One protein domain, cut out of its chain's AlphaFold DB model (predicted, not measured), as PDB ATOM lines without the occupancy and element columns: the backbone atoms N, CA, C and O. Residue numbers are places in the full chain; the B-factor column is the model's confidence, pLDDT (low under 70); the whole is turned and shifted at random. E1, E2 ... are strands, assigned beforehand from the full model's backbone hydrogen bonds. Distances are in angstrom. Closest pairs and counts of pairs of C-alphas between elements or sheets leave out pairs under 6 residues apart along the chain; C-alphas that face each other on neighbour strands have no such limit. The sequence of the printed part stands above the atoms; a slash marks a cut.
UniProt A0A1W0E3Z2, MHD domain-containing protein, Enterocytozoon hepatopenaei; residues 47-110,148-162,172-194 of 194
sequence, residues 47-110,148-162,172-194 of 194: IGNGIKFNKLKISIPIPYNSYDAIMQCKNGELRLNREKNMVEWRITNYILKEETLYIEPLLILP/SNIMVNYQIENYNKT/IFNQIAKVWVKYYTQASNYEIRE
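AT A GLANCE: This is residues 47 to 110, 148 to 162 and 172 to 194 of the 194 residues of the protein "MHD domain-containing protein" of Enterocytozoon hepatopenaei (UniProt A0A1W0E3Z2). One twisted sheet of five strands makes the body, with a small two-strand ribbon, E2 and E5, near its edge strand E3. Residues 172 to 180 stick out as a free arm, and this arm makes much of the length. The printed part has 102 residues, with no named helix and seven named strands, E1 to E7 along the chain. The large sheet has the order E3, E4, E1, E6, E7, and both sheets are antiparallel; the class is all strand, though under half of the residues are in named strands. The whole is loose, with a radius of gyration of the C-alphas of 18.3 A and spans of 72 by 33 by 23 A.

HOW THE PARTS SIT: In the large sheet, inner strand E1, residues 51 to 61, has E4, residues 86 to 96, as an antiparallel neighbour at 168 degrees, with N 58 and O 89 2.8 A apart. E1 bends by 83 degrees at residue 54 and E4 by 93 degrees at residue 93; C-alphas 54 and 93 face each other at 4.4 A. The other neighbour of E1 is E6, residues 150 to 157, antiparallel at 167 degrees, with N 57 and O 153 2.7 A apart. Edge strand E7, residues 184 to 192, is antiparallel to E6 at 169 degrees, with N 152 and O 190 2.8 A apart. E7 bends by 67 degrees at residue 189. The other edge strand, E3, residues 77 to 81, forms a hairpin with E4 through a tight link, with N 79 and O 88 2.8 A apart. E2, residues 68 to 70, and E5, residues 106 to 108, are antiparallel at 152 degrees, with N 70 and O 106 2.8 A apart. The closest C-alphas of E2 and E3, those of Ala 69 and Leu 80, are 6.9 A apart. E3 and E5 are apart.

IN THESE COORDINATES: E1 begins at C-alpha 51, (304.020, 164.509, 226.185), and is 25.9 A long. E4 is 23.8 A, E6 22.8 A, E7 21.5 A and E3 12.5 A long; E2 and E5 have three residues each. E7 ends at C-alpha 192, (320.912, 159.534, 217.433).

THE WHOLE: The C-alphas of Pro 110 and Asn 174 are the two farthest apart, 71.9 A. Without residues 172 to 180 the body spans 52 by 24 by 22 A. Residues 111 to 147 and 163 to 171 are not printed; the gaps between C-alphas are 20.4 A and 28.4 A. Of the links printed whole, none is long. The mean pLDDT of the printed part is 75.0, and 38 residues are under 70, among them residues 97 to 106 and 158 to 162.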
ATOM      1  N   ILE A  47     297.219 170.462 219.433       39.84
ATOM      2  CA  ILE A  47     295.989 170.598 220.228       39.84
ATOM      3  C   ILE A  47     295.782 169.268 220.969       39.84
ATOM      4  O   ILE A  47     294.956 168.438 220.608       39.84
ATOM      5  N   GLY A  48     296.615 169.015 221.973       53.56
ATOM      6  CA  GLY A  48     296.570 167.817 222.804       53.56
ATOM      7  C   GLY A  48     297.280 168.048 224.135       53.56
ATOM      8  O   GLY A  48     297.978 169.042 224.317       53.56
ATOM      9  N   ASN A  49     297.133 167.117 225.080       62.34
ATOM     10  CA  ASN A  49     297.675 167.248 226.443       62.34
ATOM     11  C   ASN A  49     299.222 167.221 226.538       62.34
ATOM     12  O   ASN A  49     299.762 167.260 227.644       62.34
ATOM     13  N   GLY A  50     299.933 167.207 225.402       68.56
ATOM     14  CA  GLY A  50     301.393 167.155 225.312       68.56
ATOM     15  C   GLY A  50     301.989 165.846 225.840       68.56
ATOM     16  O   GLY A  50     301.312 165.030 226.467       68.56
ATOM     17  N   ILE A  51     303.281 165.635 225.596       74.88
ATOM     18  CA  ILE A  51     304.020 164.509 226.185       74.88
ATOM     19  C   ILE A  51     304.778 165.023 227.406       74.88
ATOM     20  O   ILE A  51     305.630 165.905 227.291       74.88
ATOM     21  N   LYS A  52     304.473 164.477 228.590       82.44
ATOM     22  CA  LYS A  52     305.130 164.871 229.842       82.44
ATOM     23  C   LYS A  52     306.397 164.050 230.084       82.44
ATOM     24  O   LYS A  52     306.344 162.904 230.534       82.44
ATOM     25  N   PHE A  53     307.538 164.684 229.868       81.38
ATOM     26  CA  PHE A  53     308.844 164.201 230.283       81.38
ATOM     27  C   PHE A  53     309.083 164.558 231.751       81.38
ATOM     28  O   PHE A  53     309.265 165.721 232.108       81.38
ATOM     29  N   ASN A  54     309.139 163.556 232.624       84.94
ATOM     30  CA  ASN A  54     309.591 163.766 234.001       84.94
ATOM     31  C   ASN A  54     311.071 164.131 234.044       84.94
ATOM     32  O   ASN A  54     311.485 164.999 234.812       84.94
ATOM     33  N   LYS A  55     311.860 163.440 233.222       87.75
ATOM     34  CA  LYS A  55     313.295 163.647 233.065       87.75
ATOM     35  C   LYS A  55     313.626 163.519 231.587       87.75
ATOM     36  O   LYS A  55     313.192 162.561 230.951       87.75
ATOM     37  N   LEU A  56     314.397 164.458 231.069       86.62
ATOM     38  CA  LEU A  56     315.006 164.427 229.749       86.62
ATOM     39  C   LEU A  56     316.456 164.879 229.915       86.62
ATOM     40  O   LEU A  56     316.729 165.898 230.543       86.62
ATOM     41  N   LYS A  57     317.389 164.103 229.384       90.62
ATOM     42  CA  LYS A  57     318.802 164.437 229.320       90.62
ATOM     43  C   LYS A  57     319.278 164.179 227.900       90.62
ATOM     44  O   LYS A  57     319.222 163.042 227.449       90.62
ATOM     45  N   ILE A  58     319.771 165.208 227.235       88.19
ATOM     46  CA  ILE A  58     320.438 165.105 225.939       88.19
ATOM     47  C   ILE A  58     321.928 165.326 226.197       88.19
ATOM     48  O   ILE A  58     322.298 166.264 226.893       88.19
ATOM     49  N   SER A  59     322.781 164.438 225.704       88.19
ATOM     50  CA  SER A  59     324.233 164.522 225.855       88.19
ATOM     51  C   SER A  59     324.839 164.608 224.464       88.19
ATOM     52  O   SER A  59     324.708 163.671 223.678       88.19
ATOM     53  N   ILE A  60     325.453 165.745 224.167       85.50
ATOM     54  CA  ILE A  60     326.108 166.024 222.896       85.50
ATOM     55  C   ILE A  60     327.610 165.810 223.097       85.50
ATOM     56  O   ILE A  60     328.186 166.450 223.981       85.50
ATOM     57  N   PRO A  61     328.245 164.911 222.335       83.31
ATOM     58  CA  PRO A  61     329.684 164.703 222.403       83.31
ATOM     59  C   PRO A  61     330.434 165.947 221.917       83.31
ATOM     60  O   PRO A  61     330.003 166.621 220.985       83.31
ATOM     61  N   ILE A  62     331.564 166.250 222.553       78.25
ATOM     62  CA  ILE A  62     332.437 167.364 222.173       78.25
ATOM     63  C   ILE A  62     333.883 166.885 221.999       78.25
ATOM     64  O   ILE A  62     334.264 165.849 222.552       78.25
ATOM     65  N   PRO A  63     334.720 167.628 221.257       75.81
ATOM     66  CA  PRO A  63     336.144 167.345 221.162       75.81
ATOM     67  C   PRO A  63     336.831 167.295 222.527       75.81
ATOM     68  O   PRO A  63     336.564 168.127 223.393       75.81
ATOM     69  N   TYR A  64     337.762 166.354 222.693       71.69
ATOM     70  CA  TYR A  64     338.509 166.141 223.941       71.69
ATOM     71  C   TYR A  64     339.393 167.328 224.338       71.69
ATOM     72  O   TYR A  64     339.763 167.472 225.498       71.69
ATOM     73  N   ASN A  65     339.759 168.170 223.371       68.25
ATOM     74  CA  ASN A  65     340.519 169.382 223.622       68.25
ATOM     75  C   ASN A  65     339.625 170.546 224.064       68.25
ATOM     76  O   ASN A  65     340.169 171.585 224.390       68.25
ATOM     77  N   SER A  66     338.296 170.416 224.110       68.50
ATOM     78  CA  SER A  66     337.417 171.534 224.481       68.50
ATOM     79  C   SER A  66     337.710 172.027 225.897       68.50
ATOM     80  O   SER A  66     337.560 171.297 226.878       68.50
ATOM     81  N   TYR A  67     338.116 173.290 226.002       65.75
ATOM     82  CA  TYR A  67     338.473 173.919 227.268       65.75
ATOM     83  C   TYR A  67     337.229 174.422 228.007       65.75
ATOM     84  O   TYR A  67     337.085 174.220 229.215       65.75
ATOM     85  N   ASP A  68     336.303 175.050 227.288       69.12
ATOM     86  CA  ASP A  68     335.089 175.625 227.863       69.12
ATOM     87  C   ASP A  68     333.946 175.650 226.834       69.12
ATOM     88  O   ASP A  68     334.156 175.327 225.664       69.12
ATOM     89  N   ALA A  69     332.732 175.994 227.257       68.31
ATOM     90  CA  ALA A  69     331.582 176.133 226.372       68.31
ATOM     91  C   ALA A  69     330.662 177.271 226.833       68.31
ATOM     92  O   ALA A  69     330.191 177.284 227.970       68.31
ATOM     93  N   ILE A  70     330.345 178.195 225.923       70.56
ATOM     94  CA  ILE A  70     329.271 179.171 226.119       70.56
ATOM     95  C   ILE A  70     327.969 178.500 225.691       70.56
ATOM     96  O   ILE A  70     327.844 177.988 224.583       70.56
ATOM     97  N   MET A  71     327.006 178.462 226.602       73.75
ATOM     98  CA  MET A  71     325.837 177.599 226.501       73.75
ATOM     99  C   MET A  71     324.573 178.395 226.814       73.75
ATOM    100  O   MET A  71     324.501 179.056 227.850       73.75
ATOM    101  N   GLN A  72     323.569 178.314 225.942       69.38
ATOM    102  CA  GLN A  72     322.252 178.915 226.163       69.38
ATOM    103  C   GLN A  72     321.145 177.900 225.863       69.38
ATOM    104  O   GLN A  72     321.196 177.176 224.870       69.38
ATOM    105  N   CYS A  73     320.131 177.843 226.730       72.00
ATOM    106  CA  CYS A  73     318.924 177.045 226.517       72.00
ATOM    107  C   CYS A  73     317.677 177.805 226.971       72.00
ATOM    108  O   CYS A  73     317.693 178.490 227.992       72.00
ATOM    109  N   LYS A  74     316.564 177.606 226.254       73.06
ATOM    110  CA  LYS A  74     315.240 178.148 226.616       73.06
ATOM    111  C   LYS A  74     314.649 177.465 227.858       73.06
ATOM    112  O   LYS A  74     313.924 178.086 228.628       73.06
ATOM    113  N   ASN A  75     314.940 176.178 228.053       75.81
ATOM    114  CA  ASN A  75     314.371 175.359 229.123       75.81
ATOM    115  C   ASN A  75     315.433 174.440 229.728       75.81
ATOM    116  O   ASN A  75     316.246 173.887 228.996       75.81
ATOM    117  N   GLY A  76     315.364 174.205 231.039       84.75
ATOM    118  CA  GLY A  76     316.263 173.280 231.730       84.75
ATOM    119  C   GLY A  76     317.626 173.884 232.065       84.75
ATOM    120  O   GLY A  76     317.757 175.090 232.242       84.75
ATOM    121  N   GLU A  77     318.621 173.015 232.196       87.62
ATOM    122  CA  GLU A  77     319.982 173.343 232.614       87.62
ATOM    123  C   GLU A  77     320.992 172.731 231.636       87.62
ATOM    124  O   GLU A  77     320.865 171.564 231.257       87.62
ATOM    125  N   LEU A  78     322.014 173.501 231.262       86.12
ATOM    126  CA  LEU A  78     323.160 173.030 230.484       86.12
ATOM    127  C   LEU A  78     324.378 172.842 231.391       86.12
ATOM    128  O   LEU A  78     324.654 173.671 232.256       86.12
ATOM    129  N   ARG A  79     325.119 171.752 231.187       89.56
ATOM    130  CA  ARG A  79     326.364 171.456 231.903       89.56
ATOM    131  C   ARG A  79     327.434 170.960 230.949       89.56
ATOM    132  O   ARG A  79     327.189 170.053 230.161       89.56
ATOM    133  N   LEU A  80     328.647 171.476 231.107       85.88
ATOM    134  CA  LEU A  80     329.832 170.911 230.478       85.88
ATOM    135  C   LEU A  80     330.366 169.763 231.346       85.88
ATOM    136  O   LEU A  80     330.771 169.972 232.488       85.88
ATOM    137  N   ASN A  81     330.372 168.547 230.810       86.50
ATOM    138  CA  ASN A  81     330.954 167.369 231.438       86.50
ATOM    139  C   ASN A  81     332.310 167.057 230.790       86.50
ATOM    140  O   ASN A  81     332.383 166.333 229.798       86.50
ATOM    141  N   ARG A  82     333.382 167.612 231.365       80.25
ATOM    142  CA  ARG A  82     334.755 167.444 230.858       80.25
ATOM    143  C   ARG A  82     335.270 166.010 230.989       80.25
ATOM    144  O   ARG A  82     335.981 165.549 230.113       80.25
ATOM    145  N   GLU A  83     334.870 165.277 232.028       85.19
ATOM    146  CA  GLU A  83     335.298 163.879 232.218       85.19
ATOM    147  C   GLU A  83     334.805 162.969 231.091       85.19
ATOM    148  O   GLU A  83     335.486 162.027 230.694       85.19
ATOM    149  N   LYS A  84     333.605 163.252 230.576       85.25
ATOM    150  CA  LYS A  84     332.980 162.479 229.498       85.25
ATOM    151  C   LYS A  84     333.096 163.137 228.130       85.25
ATOM    152  O   LYS A  84     332.606 162.556 227.169       85.25
ATOM    153  N   ASN A  85     333.711 164.318 228.046       82.81
ATOM    154  CA  ASN A  85     333.732 165.163 226.853       82.81
ATOM    155  C   ASN A  85     332.331 165.318 226.245       82.81
ATOM    156  O   ASN A  85     332.093 164.976 225.088       82.81
ATOM    157  N   MET A  86     331.383 165.816 227.044       86.62
ATOM    158  CA  MET A  86     330.003 166.037 226.603       86.62
ATOM    159  C   MET A  86     329.434 167.359 227.111       86.62
ATOM    160  O   MET A  86     329.685 167.761 228.246       86.62
ATOM    161  N   VAL A  87     328.574 167.981 226.311       86.81
ATOM    162  CA  VAL A  87     327.597 168.967 226.784       86.81
ATOM    163  C   VAL A  87     326.320 168.223 227.147       86.81
ATOM    164  O   VAL A  87     325.745 167.506 226.334       86.81
ATOM    165  N   GLU A  88     325.867 168.374 228.385       90.50
ATOM    166  CA  GLU A  88     324.655 167.748 228.891       90.50
ATOM    167  C   GLU A  88     323.548 168.787 229.065       90.50
ATOM    168  O   GLU A  88     323.663 169.704 229.875       90.50
ATOM    169  N   TRP A  89     322.437 168.591 228.365       89.88
ATOM    170  CA  TRP A  89     321.211 169.356 228.527       89.88
ATOM    171  C   TRP A  89     320.193 168.562 229.331       89.88
ATOM    172  O   TRP A  89     319.774 167.483 228.917       89.88
ATOM    173  N   ARG A  90     319.808 169.070 230.501       90.94
ATOM    174  CA  ARG A  90     318.930 168.390 231.456       90.94
ATOM    175  C   ARG A  90     317.645 169.183 231.640       90.94
ATOM    176  O   ARG A  90     317.676 170.348 232.020       90.94
ATOM    177  N   ILE A  91     316.509 168.532 231.433       87.94
ATOM    178  CA  ILE A  91     315.182 169.115 231.605       87.94
ATOM    179  C   ILE A  91     314.352 168.197 232.503       87.94
ATOM    180  O   ILE A  91     314.312 166.980 232.318       87.94
ATOM    181  N   THR A  92     313.683 168.774 233.495       87.69
ATOM    182  CA  THR A  92     312.791 168.051 234.410       87.69
ATOM    183  C   THR A  92     311.378 168.593 234.311       87.69
ATOM    184  O   THR A  92     311.204 169.804 234.190       87.69
ATOM    185  N   ASN A  93     310.380 167.717 234.432       85.19
ATOM    186  CA  ASN A  93     308.956 168.075 234.420       85.19
ATOM    187  C   ASN A  93     308.549 168.929 233.204       85.19
ATOM    188  O   ASN A  93     307.817 169.910 233.334       85.19
ATOM    189  N   TYR A  94     309.030 168.556 232.021       82.50
ATOM    190  CA  TYR A  94     308.772 169.268 230.777       82.50
ATOM    191  C   TYR A  94     307.584 168.663 230.032       82.50
ATOM    192  O   TYR A  94     307.492 167.447 229.874       82.50
ATOM    193  N   ILE A  95     306.675 169.513 229.561       80.50
ATOM    194  CA  ILE A  95     305.557 169.103 228.710       80.50
ATOM    195  C   ILE A  95     305.886 169.557 227.295       80.50
ATOM    196  O   ILE A  95     305.830 170.750 226.997       80.50
ATOM    197  N   LEU A  96     306.218 168.601 226.432       74.81
ATOM    198  CA  LEU A  96     306.451 168.866 225.022       74.81
ATOM    199  C   LEU A  96     305.097 169.135 224.356       74.81
ATOM    200  O   LEU A  96     304.275 168.225 224.210       74.81
ATOM    201  N   LYS A  97     304.862 170.409 224.028       67.81
ATOM    202  CA  LYS A  97     303.715 170.892 223.235       67.81
ATOM    203  C   LYS A  97     304.130 171.395 221.847       67.81
ATOM    204  O   LYS A  97     303.289 171.473 220.958       67.81
ATOM    205  N   GLU A  98     305.400 171.766 221.704       59.44
ATOM    206  CA  GLU A  98     306.038 172.216 220.463       59.44
ATOM    207  C   GLU A  98     306.684 171.011 219.754       59.44
ATOM    208  O   GLU A  98     307.017 170.018 220.403       59.44
ATOM    209  N   GLU A  99     306.870 171.087 218.434       55.12
ATOM    210  CA  GLU A  99     307.493 170.008 217.647       55.12
ATOM    211  C   GLU A  99     309.019 169.923 217.850       55.12
ATOM    212  O   GLU A  99     309.602 168.863 217.619       55.12
ATOM    213  N   THR A 100     309.666 170.991 218.344       60.44
ATOM    214  CA  THR A 100     311.135 171.093 218.365       60.44
ATOM    215  C   THR A 100     311.678 171.693 219.663       60.44
ATOM    216  O   THR A 100     311.166 172.680 220.184       60.44
ATOM    217  N   LEU A 101     312.774 171.113 220.155       63.88
ATOM    218  CA  LEU A 101     313.614 171.621 221.241       63.88
ATOM    219  C   LEU A 101     314.992 171.988 220.669       63.88
ATOM    220  O   LEU A 101     315.545 171.211 219.897       63.88
ATOM    221  N   TYR A 102     315.544 173.146 221.047       68.69
ATOM    222  CA  TYR A 102     316.776 173.689 220.454       68.69
ATOM    223  C   TYR A 102     317.828 174.076 221.501       68.69
ATOM    224  O   TYR A 102     317.493 174.705 222.510       68.69
ATOM    225  N   ILE A 103     319.091 173.731 221.220       63.38
ATOM    226  CA  ILE A 103     320.289 174.205 221.926       63.38
ATOM    227  C   ILE A 103     321.419 174.489 220.941       63.38
ATOM    228  O   ILE A 103     321.573 173.779 219.951       63.38
ATOM    229  N   GLU A 104     322.235 175.488 221.267       65.56
ATOM    230  CA  GLU A 104     323.398 175.894 220.478       65.56
ATOM    231  C   GLU A 104     324.605 176.100 221.409       65.56
ATOM    232  O   GLU A 104     324.782 177.176 221.983       65.56
ATOM    233  N   PRO A 105     325.406 175.050 221.664       65.06
ATOM    234  CA  PRO A 105     326.629 175.192 222.441       65.06
ATOM    235  C   PRO A 105     327.757 175.770 221.574       65.06
ATOM    236  O   PRO A 105     328.111 175.200 220.543       65.06
ATOM    237  N   LEU A 106     328.379 176.856 222.028       68.75
ATOM    238  CA  LEU A 106     329.587 177.415 221.422       68.75
ATOM    239  C   LEU A 106     330.818 176.927 222.191       68.75
ATOM    240  O   LEU A 106     331.049 177.327 223.333       68.75
ATOM    241  N   LEU A 107     331.614 176.060 221.567       70.12
ATOM    242  CA  LEU A 107     332.798 175.466 222.188       70.12
ATOM    243  C   LEU A 107     334.009 176.401 222.111       70.12
ATOM    244  O   LEU A 107     334.294 176.993 221.072       70.12
ATOM    245  N   ILE A 108     334.758 176.482 223.207       63.94
ATOM    246  CA  ILE A 108     336.030 177.191 223.303       63.94
ATOM    247  C   ILE A 108     337.141 176.144 223.273       63.94
ATOM    248  O   ILE A 108     337.282 175.333 224.192       63.94
ATOM    249  N   LEU A 109     337.936 176.172 222.206       65.25
ATOM    250  CA  LEU A 109     339.091 175.300 222.027       65.25
ATOM    251  C   LEU A 109     340.368 176.011 222.506       65.25
ATOM    252  O   LEU A 109     340.481 177.232 222.356       65.25
ATOM    253  N   PRO A 110     341.341 175.286 223.079       51.50
ATOM    254  CA  PRO A 110     342.653 175.826 223.366       51.50
ATOM    255  C   PRO A 110     343.298 176.253 222.052       51.50
ATOM    256  O   PRO A 110     343.170 175.589 221.024       51.50
ATOM    257  N   SER A 148     330.175 160.875 217.073       66.69
ATOM    258  CA  SER A 148     329.229 161.938 216.696       66.69
ATOM    259  C   SER A 148     327.839 161.716 217.299       66.69
ATOM    260  O   SER A 148     326.927 162.515 217.106       66.69
ATOM    261  N   ASN A 149     327.657 160.626 218.046       81.25
ATOM    262  CA  ASN A 149     326.338 160.179 218.440       81.25
ATOM    263  C   ASN A 149     325.806 160.983 219.628       81.25
ATOM    264  O   ASN A 149     326.396 161.013 220.713       81.25
ATOM    265  N   ILE A 150     324.638 161.590 219.435       82.38
ATOM    266  CA  ILE A 150     323.906 162.293 220.483       82.38
ATOM    267  C   ILE A 150     323.161 161.256 221.324       82.38
ATOM    268  O   ILE A 150     322.379 160.452 220.813       82.38
ATOM    269  N   MET A 151     323.375 161.298 222.638       85.94
ATOM    270  CA  MET A 151     322.757 160.372 223.584       85.94
ATOM    271  C   MET A 151     321.568 161.020 224.285       85.94
ATOM    272  O   MET A 151     321.707 162.053 224.938       85.94
ATOM    273  N   VAL A 152     320.402 160.384 224.212       85.94
ATOM    274  CA  VAL A 152     319.165 160.860 224.831       85.94
ATOM    275  C   VAL A 152     318.687 159.870 225.888       85.94
ATOM    276  O   VAL A 152     318.420 158.700 225.616       85.94
ATOM    277  N   ASN A 153     318.507 160.373 227.105       87.38
ATOM    278  CA  ASN A 153     317.930 159.634 228.217       87.38
ATOM    279  C   ASN A 153     316.634 160.320 228.625       87.38
ATOM    280  O   ASN A 153     316.620 161.524 228.876       87.38
ATOM    281  N   TYR A 154     315.540 159.573 228.724       86.94
ATOM    282  CA  TYR A 154     314.249 160.158 229.068       86.94
ATOM    283  C   TYR A 154     313.391 159.240 229.920       86.94
ATOM    284  O   TYR A 154     313.535 158.022 229.889       86.94
ATOM    285  N   GLN A 155     312.457 159.846 230.646       85.56
ATOM    286  CA  GLN A 155     311.388 159.179 231.369       85.56
ATOM    287  C   GLN A 155     310.078 159.918 231.103       85.56
ATOM    288  O   GLN A 155     309.948 161.098 231.437       85.56
ATOM    289  N   ILE A 156     309.103 159.206 230.548       80.62
ATOM    290  CA  ILE A 156     307.762 159.710 230.259       80.62
ATOM    291  C   ILE A 156     306.773 158.966 231.159       80.62
ATOM    292  O   ILE A 156     306.792 157.735 231.235       80.62
ATOM    293  N   GLU A 157     305.921 159.708 231.862       70.38
ATOM    294  CA  GLU A 157     304.843 159.132 232.675       70.38
ATOM    295  C   GLU A 157     303.590 158.909 231.846       70.38
ATOM    296  O   GLU A 157     303.255 159.730 230.997       70.38
ATOM    297  N   ASN A 158     302.861 157.831 232.145       66.75
ATOM    298  CA  ASN A 158     301.572 157.502 231.528       66.75
ATOM    299  C   ASN A 158     301.625 157.381 229.998       66.75
ATOM    300  O   ASN A 158     300.592 157.354 229.336       66.75
ATOM    301  N   TYR A 159     302.829 157.282 229.444       67.00
ATOM    302  CA  TYR A 159     303.065 156.991 228.049       67.00
ATOM    303  C   TYR A 159     303.472 155.537 227.948       67.00
ATOM    304  O   TYR A 159     304.400 155.090 228.627       67.00
ATOM    305  N   ASN A 160     302.758 154.810 227.104       61.34
ATOM    306  CA  ASN A 160     303.050 153.431 226.806       61.34
ATOM    307  C   ASN A 160     303.372 153.329 225.320       61.34
ATOM    308  O   ASN A 160     302.479 153.405 224.480       61.34
ATOM    309  N   LYS A 161     304.663 153.202 225.003       57.38
ATOM    310  CA  LYS A 161     305.111 153.003 223.618       57.38
ATOM    311  C   LYS A 161     304.705 151.622 223.083       57.38
ATOM    312  O   LYS A 161     304.629 151.427 221.876       57.38
ATOM    313  N   THR A 162     304.464 150.664 223.977       53.59
ATOM    314  CA  THR A 162     304.006 149.317 223.632       53.59
ATOM    315  C   THR A 162     302.480 149.233 223.669       53.59
ATOM    316  O   THR A 162     301.833 149.914 224.456       53.59
ATOM    317  N   ILE A 172     292.519 138.125 245.380       68.50
ATOM    318  CA  ILE A 172     291.610 137.255 246.134       68.50
ATOM    319  C   ILE A 172     291.882 137.479 247.618       68.50
ATOM    320  O   ILE A 172     292.776 136.872 248.202       68.50
ATOM    321  N   PHE A 173     291.100 138.372 248.213       71.00
ATOM    322  CA  PHE A 173     291.111 138.636 249.644       71.00
ATOM    323  C   PHE A 173     289.675 138.709 250.161       71.00
ATOM    324  O   PHE A 173     288.742 139.063 249.447       71.00
ATOM    325  N   ASN A 174     289.513 138.449 251.448       74.31
ATOM    326  CA  ASN A 174     288.296 138.667 252.229       74.31
ATOM    327  C   ASN A 174     288.064 140.162 252.573       74.31
ATOM    328  O   ASN A 174     287.271 140.478 253.457       74.31
ATOM    329  N   GLN A 175     288.748 141.087 251.885       67.62
ATOM    330  CA  GLN A 175     288.669 142.542 252.069       67.62
ATOM    331  C   GLN A 175     288.775 143.282 250.724       67.62
ATOM    332  O   GLN A 175     289.297 142.746 249.747       67.62
ATOM    333  N   ILE A 176     288.311 144.537 250.678       67.44
ATOM    334  CA  ILE A 176     288.397 145.398 249.488       67.44
ATOM    335  C   ILE A 176     289.849 145.853 249.279       67.44
ATOM    336  O   ILE A 176     290.392 146.593 250.098       67.44
ATOM    337  N   ALA A 177     290.450 145.479 248.148       68.06
ATOM    338  CA  ALA A 177     291.755 145.978 247.718       68.06
ATOM    339  C   ALA A 177     291.603 147.107 246.686       68.06
ATOM    340  O   ALA A 177     290.845 146.991 245.723       68.06
ATOM    341  N   LYS A 178     292.352 148.201 246.868       74.56
ATOM    342  CA  LYS A 178     292.497 149.262 245.861       74.56
ATOM    343  C   LYS A 178     293.795 149.032 245.094       74.56
ATOM    344  O   LYS A 178     294.861 148.978 245.700       74.56
ATOM    345  N   VAL A 179     293.696 148.902 243.775       68.88
ATOM    346  CA  VAL A 179     294.845 148.696 242.886       68.88
ATOM    347  C   VAL A 179     295.027 149.938 242.024       68.88
ATOM    348  O   VAL A 179     294.086 150.401 241.382       68.88
ATOM    349  N   TRP A 180     296.250 150.461 241.992       74.69
ATOM    350  CA  TRP A 180     296.638 151.550 241.103       74.69
ATOM    351  C   TRP A 180     297.701 151.052 240.138       74.69
ATOM    352  O   TRP A 180     298.678 150.426 240.545       74.69
ATOM    353  N   VAL A 181     297.522 151.361 238.859       63.91
ATOM    354  CA  VAL A 181     298.490 151.046 237.810       63.91
ATOM    355  C   VAL A 181     299.038 152.351 237.262       63.91
ATOM    356  O   VAL A 181     298.279 153.259 236.925       63.91
ATOM    357  N   LYS A 182     300.364 152.437 237.155       69.88
ATOM    358  CA  LYS A 182     301.050 153.561 236.523       69.88
ATOM    359  C   LYS A 182     302.091 153.037 235.544       69.88
ATOM    360  O   LYS A 182     302.892 152.177 235.899       69.88
ATOM    361  N   TYR A 183     302.073 153.569 234.326       67.25
ATOM    362  CA  TYR A 183     303.020 153.208 233.274       67.25
ATOM    363  C   TYR A 183     304.134 154.246 233.183       67.25
ATOM    364  O   TYR A 183     303.892 155.448 233.327       67.25
ATOM    365  N   TYR A 184     305.344 153.777 232.898       72.94
ATOM    366  CA  TYR A 184     306.494 154.622 232.607       72.94
ATOM    367  C   TYR A 184     307.208 154.080 231.371       72.94
ATOM    368  O   TYR A 184     307.526 152.895 231.318       72.94
ATOM    369  N   THR A 185     307.495 154.951 230.404       77.69
ATOM    370  CA  THR A 185     308.439 154.640 229.323       77.69
ATOM    371  C   THR A 185     309.757 155.330 229.641       77.69
ATOM    372  O   THR A 185     309.785 156.543 229.848       77.69
ATOM    373  N   GLN A 186     310.847 154.567 229.666       84.38
ATOM    374  CA  GLN A 186     312.189 155.088 229.898       84.38
ATOM    375  C   GLN A 186     313.135 154.631 228.790       84.38
ATOM    376  O   GLN A 186     313.116 153.465 228.399       84.38
ATOM    377  N   ALA A 187     313.997 155.535 228.334       82.50
ATOM    378  CA  ALA A 187     315.191 155.176 227.585       82.50
ATOM    379  C   ALA A 187     316.424 155.602 228.376       82.50
ATOM    380  O   ALA A 187     316.529 156.751 228.806       82.50
ATOM    381  N   SER A 188     317.345 154.660 228.572       79.06
ATOM    382  CA  SER A 188     318.609 154.908 229.273       79.06
ATOM    383  C   SER A 188     319.782 155.151 228.326       79.06
ATOM    384  O   SER A 188     320.774 155.696 228.784       79.06
ATOM    385  N   ASN A 189     319.659 154.737 227.058       76.25
ATOM    386  CA  ASN A 189     320.654 154.872 225.991       76.25
ATOM    387  C   ASN A 189     319.926 154.941 224.634       76.25
ATOM    388  O   ASN A 189     319.912 153.962 223.888       76.25
ATOM    389  N   TYR A 190     319.238 156.046 224.340       81.75
ATOM    390  CA  TYR A 190     318.723 156.280 222.989       81.75
ATOM    391  C   TYR A 190     319.773 157.049 222.194       81.75
ATOM    392  O   TYR A 190     320.185 158.129 222.606       81.75
ATOM    393  N   GLU A 191     320.233 156.473 221.091       83.06
ATOM    394  CA  GLU A 191     321.323 157.015 220.286       83.06
ATOM    395  C   GLU A 191     320.765 157.634 219.003       83.06
ATOM    396  O   GLU A 191     320.001 156.987 218.284       83.06
ATOM    397  N   ILE A 192     321.155 158.874 218.716       78.12
ATOM    398  CA  ILE A 192     320.912 159.534 217.433       78.12
ATOM    399  C   ILE A 192     322.265 159.652 216.740       78.12
ATOM    400  O   ILE A 192     323.194 160.237 217.297       78.12
ATOM    401  N   ARG A 193     322.372 159.060 215.551       78.00
ATOM    402  CA  ARG A 193     323.573 159.112 214.714       78.00
ATOM    403  C   ARG A 193     323.383 160.191 213.656       78.00
ATOM    404  O   ARG A 193     322.307 160.248 213.061       78.00
ATOM    405  N   GLU A 194     324.406 161.015 213.473       58.53
ATOM    406  CA  GLU A 194     324.534 161.949 212.346       58.53
ATOM    407  C   GLU A 194     325.218 161.260 211.160       58.53
ATOM    408  O   GLU A 194     326.175 160.485 211.409       58.53
TER     409      GLU A 194